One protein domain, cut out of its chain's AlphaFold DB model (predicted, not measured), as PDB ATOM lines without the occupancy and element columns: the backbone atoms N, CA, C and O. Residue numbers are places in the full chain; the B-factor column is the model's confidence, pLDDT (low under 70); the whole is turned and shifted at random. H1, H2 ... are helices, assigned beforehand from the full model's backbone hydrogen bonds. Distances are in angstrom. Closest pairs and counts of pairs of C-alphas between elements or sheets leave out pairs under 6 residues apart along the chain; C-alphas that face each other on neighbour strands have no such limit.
ATOM      1  N   ARG A 428     245.615 198.638 174.356       79.19
ATOM      2  CA  ARG A 428     246.320 198.507 173.066       79.19
ATOM      3  C   ARG A 428     246.023 197.209 172.303       79.19
ATOM      4  O   ARG A 428     246.598 196.989 171.244       79.19
ATOM      5  N   ARG A 429     245.205 196.297 172.843       84.81
ATOM      6  CA  ARG A 429     244.863 195.050 172.135       84.81
ATOM      7  C   ARG A 429     243.778 195.322 171.106       84.81
ATOM      8  O   ARG A 429     242.721 195.827 171.463       84.81
ATOM      9  N   THR A 430     243.994 194.836 169.889       83.38
ATOM     10  CA  THR A 430     243.050 194.927 168.763       83.38
ATOM     11  C   THR A 430     241.659 194.382 169.096       83.38
ATOM     12  O   THR A 430     240.662 194.996 168.753       83.38
ATOM     13  N   ARG A 431     241.558 193.300 169.883       85.94
ATOM     14  CA  ARG A 431     240.262 192.748 170.334       85.94
ATOM     15  C   ARG A 431     239.416 193.684 171.222       85.94
ATOM     16  O   ARG A 431     238.267 193.374 171.497       85.94
ATOM     17  N   HIS A 432     240.009 194.742 171.779       80.88
ATOM     18  CA  HIS A 432     239.326 195.753 172.600       80.88
ATOM     19  C   HIS A 432     239.345 197.127 171.920       80.88
ATOM     20  O   HIS A 432     239.231 198.153 172.597       80.88
ATOM     21  N   TYR A 433     239.537 197.142 170.600       84.81
ATOM     22  CA  TYR A 433     239.491 198.349 169.795       84.81
ATOM     23  C   TYR A 433     238.141 199.054 169.963       84.81
ATOM     24  O   TYR A 433     237.087 198.420 170.032       84.81
ATOM     25  N   LYS A 434     238.197 200.379 170.080       86.44
ATOM     26  CA  LYS A 434     237.032 201.264 170.130       86.44
ATOM     27  C   LYS A 434     237.010 202.048 168.829       86.44
ATOM     28  O   LYS A 434     238.076 202.288 168.282       86.44
ATOM     29  N   ARG A 435     235.832 202.485 168.376       89.38
ATOM     30  CA  ARG A 435     235.764 203.333 167.182       89.38
ATOM     31  C   ARG A 435     236.570 204.616 167.381       89.38
ATOM     32  O   ARG A 435     236.467 205.282 168.424       89.38
ATOM     33  N   ASP A 436     237.369 204.925 166.372       89.19
ATOM     34  CA  ASP A 436     238.211 206.108 166.342       89.19
ATOM     35  C   ASP A 436     237.375 207.376 166.106       89.19
ATOM     36  O   ASP A 436     236.185 207.331 165.787       89.19
ATOM     37  N   LEU A 437     237.969 208.534 166.399       89.31
ATOM     38  CA  LEU A 437     237.275 209.827 166.338       89.31
ATOM     39  C   LEU A 437     236.892 210.221 164.910       89.31
ATOM     40  O   LEU A 437     235.830 210.798 164.701       89.31
ATOM     41  N   ASP A 438     237.758 209.906 163.956       89.19
ATOM     42  CA  ASP A 438     237.559 210.118 162.526       89.19
ATOM     43  C   ASP A 438     236.381 209.299 161.994       89.19
ATOM     44  O   ASP A 438     235.508 209.869 161.352       89.19
ATOM     45  N   GLN A 439     236.278 208.015 162.345       88.81
ATOM     46  CA  GLN A 439     235.143 207.163 161.967       88.81
ATOM     47  C   GLN A 439     233.822 207.728 162.499       88.81
ATOM     48  O   GLN A 439     232.837 207.815 161.775       88.81
ATOM     49  N   ILE A 440     233.810 208.183 163.755       89.94
ATOM     50  CA  ILE A 440     232.603 208.751 164.363       89.94
ATOM     51  C   ILE A 440     232.178 210.037 163.640       89.94
ATOM     52  O   ILE A 440     230.995 210.228 163.371       89.94
ATOM     53  N   VAL A 441     233.118 210.928 163.321       87.00
ATOM     54  CA  VAL A 441     232.808 212.213 162.675       87.00
ATOM     55  C   VAL A 441     232.464 212.048 161.193       87.00
ATOM     56  O   VAL A 441     231.543 212.707 160.718       87.00
ATOM     57  N   PHE A 442     233.184 211.192 160.464       85.31
ATOM     58  CA  PHE A 442     233.012 211.026 159.021       85.31
ATOM     59  C   PHE A 442     231.934 210.016 158.634       85.31
ATOM     60  O   PHE A 442     231.387 210.155 157.550       85.31
ATOM     61  N   GLU A 443     231.616 209.021 159.467       86.19
ATOM     62  CA  GLU A 443     230.609 207.997 159.150       86.19
ATOM     63  C   GLU A 443     229.365 208.137 160.034       86.19
ATOM     64  O   GLU A 443     228.257 208.299 159.517       86.19
ATOM     65  N   ASP A 444     229.542 208.076 161.358       87.25
ATOM     66  CA  ASP A 444     228.434 207.891 162.308       87.25
ATOM     67  C   ASP A 444     227.618 209.181 162.531       87.25
ATOM     68  O   ASP A 444     226.411 209.114 162.765       87.25
ATOM     69  N   LEU A 445     228.250 210.361 162.448       85.88
ATOM     70  CA  LEU A 445     227.589 211.669 162.595       85.88
ATOM     71  C   LEU A 445     226.860 212.151 161.331       85.88
ATOM     72  O   LEU A 445     226.148 213.153 161.402       85.88
ATOM     73  N   ILE A 446     227.015 211.469 160.192       87.50
ATOM     74  CA  ILE A 446     226.252 211.795 158.982       87.50
ATOM     75  C   ILE A 446     224.767 211.576 159.277       87.50
ATOM     76  O   ILE A 446     224.385 210.503 159.732       87.50
ATOM     77  N   GLU A 447     223.917 212.555 158.964       85.75
ATOM     78  CA  GLU A 447     222.483 212.556 159.300       85.75
ATOM     79  C   GLU A 447     221.756 211.258 158.904       85.75
ATOM     80  O   GLU A 447     220.980 210.709 159.690       85.75
ATOM     81  N   SER A 448     222.067 210.705 157.727       88.94
ATOM     82  CA  SER A 448     221.494 209.442 157.248       88.94
ATOM     83  C   SER A 448     221.888 208.227 158.093       88.94
ATOM     84  O   SER A 448     221.090 207.306 158.260       88.94
ATOM     85  N   ASN A 449     223.121 208.197 158.601       89.06
ATOM     86  CA  ASN A 449     223.651 207.091 159.396       89.06
ATOM     87  C   ASN A 449     223.299 207.262 160.873       89.06
ATOM     88  O   ASN A 449     222.908 206.295 161.519       89.06
ATOM     89  N   ALA A 450     223.345 208.492 161.379       89.25
ATOM     90  CA  ALA A 450     222.958 208.837 162.736       89.25
ATOM     91  C   ALA A 450     221.509 208.418 163.020       89.25
ATOM     92  O   ALA A 450     221.241 207.799 164.048       89.25
ATOM     93  N   ALA A 451     220.587 208.670 162.082       89.94
ATOM     94  CA  ALA A 451     219.194 208.242 162.208       89.94
ATOM     95  C   ALA A 451     219.050 206.712 162.300       89.94
ATOM     96  O   ALA A 451     218.274 206.217 163.115       89.94
ATOM     97  N   LYS A 452     219.829 205.956 161.514       90.00
ATOM     98  CA  LYS A 452     219.839 204.482 161.555       90.00
ATOM     99  C   LYS A 452     220.448 203.944 162.850       90.00
ATOM    100  O   LYS A 452     219.949 202.980 163.412       90.00
ATOM    101  N   LEU A 453     221.519 204.574 163.329       88.88
ATOM    102  CA  LEU A 453     222.222 204.176 164.549       88.88
ATOM    103  C   LEU A 453     221.445 204.514 165.824       88.88
ATOM    104  O   LEU A 453     221.648 203.844 166.835       88.88
ATOM    105  N   LEU A 454     220.591 205.537 165.793       89.44
ATOM    106  CA  LEU A 454     219.679 205.860 166.891       89.44
ATOM    107  C   LEU A 454     218.440 204.958 166.891       89.44
ATOM    108  O   LEU A 454     217.992 204.562 167.961       89.44
ATOM    109  N   ASN A 455     217.922 204.606 165.712       88.56
ATOM    110  CA  ASN A 455     216.716 203.791 165.554       88.56
ATOM    111  C   ASN A 455     217.064 202.368 165.093       88.56
ATOM    112  O   ASN A 455     216.637 201.929 164.025       88.56
ATOM    113  N   GLN A 456     217.882 201.668 165.878       88.94
ATOM    114  CA  GLN A 456     218.246 200.281 165.588       88.94
ATOM    115  C   GLN A 456     217.101 199.326 165.943       88.94
ATOM    116  O   GLN A 456     216.331 199.565 166.876       88.94
ATOM    117  N   GLU A 457     217.009 198.217 165.213       90.31
ATOM    118  CA  GLU A 457     216.098 197.121 165.550       90.31
ATOM    119  C   GLU A 457     216.525 196.434 166.855       90.31
ATOM    120  O   GLU A 457     217.685 196.501 167.273       90.31
ATOM    121  N   PHE A 458     215.575 195.770 167.515       92.38
ATOM    122  CA  PHE A 458     215.847 195.029 168.742       92.38
ATOM    123  C   PHE A 458     216.842 193.897 168.474       92.38
ATOM    124  O   PHE A 458     216.567 192.992 167.692       92.38
ATOM    125  N   ASN A 459     217.989 193.949 169.151       92.50
ATOM    126  CA  ASN A 459     219.049 192.957 169.008       92.50
ATOM    127  C   ASN A 459     219.441 192.375 170.372       92.50
ATOM    128  O   ASN A 459     219.979 193.087 171.219       92.50
ATOM    129  N   GLU A 460     219.194 191.079 170.564       92.19
ATOM    130  CA  GLU A 460     219.427 190.357 171.824       92.19
ATOM    131  C   GLU A 460     220.906 190.283 172.235       92.19
ATOM    132  O   GLU A 460     221.211 190.225 173.427       92.19
ATOM    133  N   ASP A 461     221.833 190.358 171.277       93.31
ATOM    134  CA  ASP A 461     223.274 190.272 171.541       93.31
ATOM    135  C   ASP A 461     223.871 191.593 172.063       93.31
ATOM    136  O   ASP A 461     225.015 191.632 172.533       93.31
ATOM    137  N   LEU A 462     223.118 192.699 171.986       92.06
ATOM    138  CA  LEU A 462     223.583 194.031 172.367       92.06
ATOM    139  C   LEU A 462     223.032 194.479 173.732       92.06
ATOM    140  O   LEU A 462     221.868 194.242 174.061       92.06
ATOM    141  N   PRO A 463     223.829 195.212 174.538       92.69
ATOM    142  CA  PRO A 463     223.333 195.823 175.768       92.69
ATOM    143  C   PRO A 463     222.123 196.725 175.495       92.69
ATOM    144  O   PRO A 463     222.152 197.533 174.566       92.69
ATOM    145  N   GLY A 464     221.072 196.594 176.309       92.06
ATOM    146  CA  GLY A 464     219.848 197.386 176.148       92.06
ATOM    147  C   GLY A 464     219.102 197.111 174.841       92.06
ATOM    148  O   GLY A 464     218.430 198.004 174.329       92.06
ATOM    149  N   LEU A 465     219.269 195.910 174.272       92.56
ATOM    150  CA  LEU A 465     218.666 195.476 173.009       92.56
ATOM    151  C   LEU A 465     218.987 196.392 171.814       92.56
ATOM    152  O   LEU A 465     218.188 196.516 170.889       92.56
ATOM    153  N   GLY A 466     220.127 197.092 171.863       90.50
ATOM    154  CA  GLY A 466     220.544 198.058 170.839       90.50
ATOM    155  C   GLY A 466     219.868 199.435 170.924       90.50
ATOM    156  O   GLY A 466     220.306 200.359 170.247       90.50
ATOM    157  N   GLN A 467     218.869 199.618 171.794       91.50
ATOM    158  CA  GLN A 467     218.026 200.823 171.828       91.50
ATOM    159  C   GLN A 467     218.717 202.049 172.446       91.50
ATOM    160  O   GLN A 467     218.441 203.192 172.091       91.50
ATOM    161  N   HIS A 468     219.629 201.845 173.398       93.75
ATOM    162  CA  HIS A 468     220.272 202.938 174.134       93.75
ATOM    163  C   HIS A 468     221.713 203.164 173.667       93.75
ATOM    164  O   HIS A 468     222.675 202.858 174.378       93.75
ATOM    165  N   TYR A 469     221.865 203.704 172.457       94.12
ATOM    166  CA  TYR A 469     223.162 203.951 171.827       94.12
ATOM    167  C   TYR A 469     223.614 205.417 171.920       94.12
ATOM    168  O   TYR A 469     222.849 206.351 171.688       94.12
ATOM    169  N   CYS A 470     224.895 205.631 172.233       93.50
ATOM    170  CA  CYS A 470     225.519 206.953 172.233       93.50
ATOM    171  C   CYS A 470     226.437 207.133 171.019       93.50
ATOM    172  O   CYS A 470     227.523 206.548 170.984       93.50
ATOM    173  N   LEU A 471     226.040 208.007 170.082       91.31
ATOM    174  CA  LEU A 471     226.775 208.303 168.842       91.31
ATOM    175  C   LEU A 471     228.210 208.785 169.105       91.31
ATOM    176  O   LEU A 471     229.169 208.234 168.579       91.31
ATOM    177  N   THR A 472     228.402 209.766 169.992       91.00
ATOM    178  CA  THR A 472     229.730 210.379 170.195       91.00
ATOM    179  C   THR A 472     230.744 209.465 170.881       91.00
ATOM    180  O   THR A 472     231.953 209.679 170.788       91.00
ATOM    181  N   CYS A 473     230.263 208.484 171.646       91.94
ATOM    182  CA  CYS A 473     231.103 207.540 172.380       91.94
ATOM    183  C   CYS A 473     231.132 206.144 171.746       91.94
ATOM    184  O   CYS A 473     231.871 205.300 172.254       91.94
ATOM    185  N   ALA A 474     230.345 205.913 170.691       92.69
ATOM    186  CA  ALA A 474     230.133 204.625 170.040       92.69
ATOM    187  C   ALA A 474     229.914 203.473 171.042       92.69
ATOM    188  O   ALA A 474     230.627 202.466 171.034       92.69
ATOM    189  N   ARG A 475     228.966 203.649 171.974       92.00
ATOM    190  CA  ARG A 475     228.731 202.712 173.086       92.00
ATOM    191  C   ARG A 475     227.245 202.462 173.324       92.00
ATOM    192  O   ARG A 475     226.478 203.413 173.436       92.00
ATOM    193  N   TYR A 476     226.896 201.189 173.512       94.38
ATOM    194  CA  TYR A 476     225.588 200.746 173.997       94.38
ATOM    195  C   TYR A 476     225.509 200.804 175.524       94.38
ATOM    196  O   TYR A 476     226.455 200.437 176.236       94.38
ATOM    197  N   LEU A 477     224.375 201.275 176.025       95.12
ATOM    198  CA  LEU A 477     224.038 201.348 177.439       95.12
ATOM    199  C   LEU A 477     222.838 200.451 177.728       95.12
ATOM    200  O   LEU A 477     222.126 200.030 176.829       95.12
ATOM    201  N   ILE A 478     222.648 200.119 179.001       94.56
ATOM    202  CA  ILE A 478     221.677 199.093 179.390       94.56
ATOM    203  C   ILE A 478     220.248 199.645 179.344       94.56
ATOM    204  O   ILE A 478     219.375 198.986 178.805       94.56
ATOM    205  N   ASN A 479     220.028 200.853 179.880       95.00
ATOM    206  CA  ASN A 479     218.712 201.482 180.045       95.00
ATOM    207  C   ASN A 479     218.797 203.003 179.807       95.00
ATOM    208  O   ASN A 479     219.871 203.599 179.944       95.00
ATOM    209  N   GLU A 480     217.652 203.657 179.606       94.44
ATOM    210  CA  GLU A 480     217.541 205.118 179.452       94.44
ATOM    211  C   GLU A 480     218.154 205.903 180.627       94.44
ATOM    212  O   GLU A 480     218.887 206.873 180.425       94.44
ATOM    213  N   LYS A 481     217.952 205.446 181.873       96.25
ATOM    214  CA  LYS A 481     218.561 206.077 183.061       96.25
ATOM    215  C   LYS A 481     220.093 206.109 182.977       96.25
ATOM    216  O   LYS A 481     220.706 207.133 183.269       96.25
ATOM    217  N   ALA A 482     220.708 205.018 182.513       95.56
ATOM    218  CA  ALA A 482     222.156 204.936 182.333       95.56
ATOM    219  C   ALA A 482     222.644 205.856 181.199       95.56
ATOM    220  O   ALA A 482     223.738 206.412 181.294       95.56
ATOM    221  N   MET A 483     221.829 206.061 180.158       94.62
ATOM    222  CA  MET A 483     222.088 207.051 179.105       94.62
ATOM    223  C   MET A 483     222.079 208.474 179.663       94.62
ATOM    224  O   MET A 483     223.044 209.214 179.471       94.62
ATOM    225  N   ALA A 484     221.066 208.836 180.449       95.44
ATOM    226  CA  ALA A 484     220.995 210.149 181.083       95.44
ATOM    227  C   ALA A 484     222.185 210.423 182.029       95.44
ATOM    228  O   ALA A 484     222.711 211.538 182.065       95.44
ATOM    229  N   GLU A 485     222.644 209.417 182.780       96.31
ATOM    230  CA  GLU A 485     223.845 209.523 183.617       96.31
ATOM    231  C   GLU A 485     225.128 209.628 182.783       96.31
ATOM    232  O   GLU A 485     225.972 210.487 183.058       96.31
ATOM    233  N   HIS A 486     225.260 208.821 181.726       95.62
ATOM    234  CA  HIS A 486     226.403 208.841 180.813       95.62
ATOM    235  C   HIS A 486     226.625 210.231 180.203       95.62
ATOM    236  O   HIS A 486     227.748 210.743 180.258       95.62
ATOM    237  N   LEU A 487     225.564 210.878 179.708       94.50
ATOM    238  CA  LEU A 487     225.626 212.219 179.112       94.50
ATOM    239  C   LEU A 487     226.147 213.287 180.098       94.50
ATOM    240  O   LEU A 487     226.773 214.273 179.701       94.50
ATOM    241  N   LYS A 488     225.951 213.087 181.409       95.75
ATOM    242  CA  LYS A 488     226.428 214.007 182.457       95.75
ATOM    243  C   LYS A 488     227.911 213.817 182.801       95.75
ATOM    244  O   LYS A 488     228.511 214.747 183.360       95.75
ATOM    245  N   THR A 489     228.510 212.670 182.468       96.56
ATOM    246  CA  THR A 489     229.900 212.332 182.827       96.56
ATOM    247  C   THR A 489     230.930 213.261 182.176       96.56
ATOM    248  O   THR A 489     230.737 213.798 181.083       96.56
ATOM    249  N   LYS A 490     232.078 213.446 182.847       96.19
ATOM    250  CA  LYS A 490     233.189 214.264 182.325       96.19
ATOM    251  C   LYS A 490     233.779 213.684 181.034       96.19
ATOM    252  O   LYS A 490     234.154 214.448 180.149       96.19
ATOM    253  N   GLU A 491     233.840 212.357 180.919       92.88
ATOM    254  CA  GLU A 491     234.368 211.668 179.736       92.88
ATOM    255  C   GLU A 491     233.515 211.933 178.496       92.88
ATOM    256  O   GLU A 491     234.058 212.322 177.462       92.88
ATOM    257  N   HIS A 492     232.187 211.806 178.615       94.62
ATOM    258  CA  HIS A 492     231.265 212.111 177.524       94.62
ATOM    259  C   HIS A 492     231.383 213.577 177.097       94.62
ATOM    260  O   HIS A 492     231.609 213.861 175.926       94.62
ATOM    261  N   LYS A 493     231.336 214.519 178.049       94.94
ATOM    262  CA  LYS A 493     231.471 215.958 177.759       94.94
ATOM    263  C   LYS A 493     232.784 216.291 177.049       94.94
ATOM    264  O   LYS A 493     232.797 217.136 176.157       94.94
ATOM    265  N   LYS A 494     233.885 215.635 177.428       94.19
ATOM    266  CA  LYS A 494     235.181 215.790 176.756       94.19
ATOM    267  C   LYS A 494     235.132 215.241 175.329       94.19
ATOM    268  O   LYS A 494     235.546 215.938 174.411       94.19
ATOM    269  N   ARG A 495     234.604 214.027 175.137       91.88
ATOM    270  CA  ARG A 495     234.483 213.386 173.818       91.88
ATOM    271  C   ARG A 495     233.578 214.192 172.881       91.88
ATOM    272  O   ARG A 495     233.965 214.429 171.747       91.88
ATOM    273  N   PHE A 496     232.438 214.675 173.374       92.75
ATOM    274  CA  PHE A 496     231.506 215.524 172.632       92.75
ATOM    275  C   PHE A 496     232.158 216.826 172.160       92.75
ATOM    276  O   PHE A 496     231.991 217.208 171.007       92.75
ATOM    277  N   ARG A 497     232.930 217.497 173.031       91.62
ATOM    278  CA  ARG A 497     233.685 218.697 172.638       91.62
ATOM    279  C   ARG A 497     234.636 218.380 171.492       91.62
ATOM    280  O   ARG A 497     234.503 219.010 170.460       91.62
ATOM    281  N   ILE A 498     235.483 217.361 171.645       89.94
ATOM    282  CA  ILE A 498     236.455 216.941 170.622       89.94
ATOM    283  C   ILE A 498     235.763 216.679 169.278       89.94
ATOM    284  O   ILE A 498     236.112 217.302 168.287       89.94
ATOM    285  N   VAL A 499     234.732 215.829 169.268       88.94
ATOM    286  CA  VAL A 499     233.977 215.461 168.054       88.94
ATOM    287  C   VAL A 499     233.345 216.681 167.372       88.94
ATOM    288  O   VAL A 499     233.251 216.717 166.152       88.94
ATOM    289  N   LYS A 500     232.907 217.685 168.143       87.00
ATOM    290  CA  LYS A 500     232.251 218.887 167.609       87.00
ATOM    291  C   LYS A 500     233.233 219.978 167.173       87.00
ATOM    292  O   LYS A 500     232.923 220.729 166.254       87.00
ATOM    293  N   THR A 501     234.352 220.141 167.877       84.38
ATOM    294  CA  THR A 501     235.269 221.275 167.681       84.38
ATOM    295  C   THR A 501     236.457 220.939 166.798       84.38
ATOM    296  O   THR A 501     236.950 221.814 166.093       84.38
ATOM    297  N   GLU A 502     236.957 219.709 166.865       81.38
ATOM    298  CA  GLU A 502     238.177 219.309 166.172       81.38
ATOM    299  C   GLU A 502     237.818 218.656 164.839       81.38
ATOM    300  O   GLU A 502     237.030 217.712 164.781       81.38
ATOM    301  N   LYS A 503     238.420 219.148 163.752       82.69
ATOM    302  CA  LYS A 503     238.392 218.438 162.475       82.69
ATOM    303  C   LYS A 503     239.281 217.192 162.613       82.69
ATOM    304  O   LYS A 503     240.455 217.359 162.951       82.69
ATOM    305  N   PRO A 504     238.771 215.973 162.373       85.50
ATOM    306  CA  PRO A 504     239.584 214.772 162.497       85.50
ATOM    307  C   PRO A 504     240.742 214.774 161.505       85.50
ATOM    308  O   PRO A 504     240.600 215.214 160.361       85.50
ATOM    309  N   TYR A 505     241.869 214.235 161.958       86.38
ATOM    310  CA  TYR A 505     243.043 214.037 161.126       86.38
ATOM    311  C   TYR A 505     242.750 213.006 160.037       86.38
ATOM    312  O   TYR A 505     242.183 211.951 160.312       86.38
ATOM    313  N   THR A 506     243.149 213.307 158.804       88.69
ATOM    314  CA  THR A 506     242.942 212.420 157.651       88.69
ATOM    315  C   THR A 506     244.272 211.955 157.084       88.69
ATOM    316  O   THR A 506     245.274 212.667 157.153       88.69
ATOM    317  N   GLN A 507     244.272 210.778 156.462       88.88
ATOM    318  CA  GLN A 507     245.458 210.252 155.786       88.88
ATOM    319  C   GLN A 507     245.974 211.214 154.698       88.88
ATOM    320  O   GLN A 507     247.175 211.458 154.614       88.88
ATOM    321  N   GLU A 508     245.077 211.863 153.947       87.06
ATOM    322  CA  GLU A 508     245.444 212.885 152.953       87.06
ATOM    323  C   GLU A 508     246.206 214.075 153.556       87.06
ATOM    324  O   GLU A 508     247.009 214.729 152.890       87.06
ATOM    325  N   GLU A 509     245.898 214.437 154.802       88.06
ATOM    326  CA  GLU A 509     246.581 215.518 155.507       88.06
ATOM    327  C   GLU A 509     247.993 215.100 155.919       88.06
ATOM    328  O   GLU A 509     248.921 215.892 155.752       88.06
ATOM    329  N   ALA A 510     248.169 213.840 156.333       89.75
ATOM    330  CA  ALA A 510     249.479 213.244 156.583       89.75
ATOM    331  C   ALA A 510     250.354 213.238 155.327       89.75
ATOM    332  O   ALA A 510     251.508 213.661 155.362       89.75
ATOM    333  N   GLU A 511     249.787 212.800 154.207       91.94
ATOM    334  CA  GLU A 511     250.486 212.722 152.926       91.94
ATOM    335  C   GLU A 511     250.839 214.110 152.389       91.94
ATOM    336  O   GLU A 511     251.944 214.316 151.890       91.94
ATOM    337  N   ARG A 512     249.953 215.098 152.562       89.38
ATOM    338  CA  ARG A 512     250.252 216.495 152.219       89.38
ATOM    339  C   ARG A 512     251.364 217.074 153.091       89.38
ATOM    340  O   ARG A 512     252.250 217.735 152.560       89.38
ATOM    341  N   ALA A 513     251.344 216.823 154.401       89.44
ATOM    342  CA  ALA A 513     252.417 217.246 155.302       89.44
ATOM    343  C   ALA A 513     253.756 216.569 154.955       89.44
ATOM    344  O   ALA A 513     254.809 217.191 155.073       89.44
ATOM    345  N   GLY A 514     253.708 215.325 154.470       90.94
ATOM    346  CA  GLY A 514     254.857 214.583 153.952       90.94
ATOM    347  C   GLY A 514     255.279 214.937 152.519       90.94
ATOM    348  O   GLY A 514     256.224 214.336 152.018       90.94
ATOM    349  N   GLY A 515     254.603 215.875 151.842       90.00
ATOM    350  CA  GLY A 515     254.936 216.302 150.476       90.00
ATOM    351  C   GLY A 515     254.522 215.335 149.356       90.00
ATOM    352  O   GLY A 515     254.954 215.507 148.221       90.00
TER     353      GLY A 515
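AT A GLANCE: This is residues 428 to 515 of the 522 residues of the protein "CCR4-NOT transcription complex subunit 11" of Stylonychia lemnae (UniProt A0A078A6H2). Short helices follow one another in a loose loop, with H1 and H2 along one side, H3 at the far end, and H4 and H5 back along the other side. A stretch without a named element, residues 467 to 479, folds back on itself in the space between the two sides, while residues 428 to 433 at one end and H6 with residues 514 and 515 at the other stick out. The printed part has 88 residues, with six named helices in the order H1 to H6 and no named strand, and its class is all helix. It is loose, with a radius of gyration of the C-alphas of 15.1 A, and elongated, spanning 49 by 31 by 26 A.

HOW THE PARTS SIT: Start from residues 428 to 433, which stand free, and go on to H1, residues 437 to 444. H2, residues 447 to 454, touches H1 only at the corner by their link, and only just, with 3 pairs of C-alphas within 8 A; the closest C-alphas, of Asp 444 and Ala 450, are 5.6 A apart, and the lines are about perpendicular at 85 degrees. H3, residues 463 to 466, touches no helix. Between H3 and H4, residues 480 to 488, look for the short antiparallel pairing of residues 469 to 470 with 475 to 476. H5, residues 490 to 501, is close to H4 but not clearly touching; their closest C-alphas, of His 486 and His 492, are 6.7 A apart, and the lines are only just about perpendicular at 70.3 degrees. H5 only just touches H1, with residue 499 alone and 3 pairs of C-alphas within 8 A; the closest C-alphas, of Val 441 and Val 499, are 6.4 A apart. H6, residues 507 to 513, stands free and is apart from H5. Every O i to N i+4 pair is within hydrogen-bond range in H1, H5 and H6, against 3 of 4 in H2 and 4 of 5 in H4; H3 is too short for such a pair.

IN THESE COORDINATES: Find C-alpha 437 at (237.275, 209.827, 166.338), where H1 begins; it runs 9.9 A. H2 measures 10.5 A and H3 6.1 A. H4 covers 12.9 A, and H5, the longest helix, starts at (233.189, 214.264, 182.325) and covers 16.4 A. H6 runs 9.9 A to C-alpha 513 at (252.417, 217.246, 155.302).

THE WHOLE: Look for the two C-alphas farthest apart at Lys 481 and Gly 515, 49.9 A from each other. The printed part has no cut, and H3 to H4 is a long link. The mean pLDDT of the printed part is 90.3, and no printed residue is under 70.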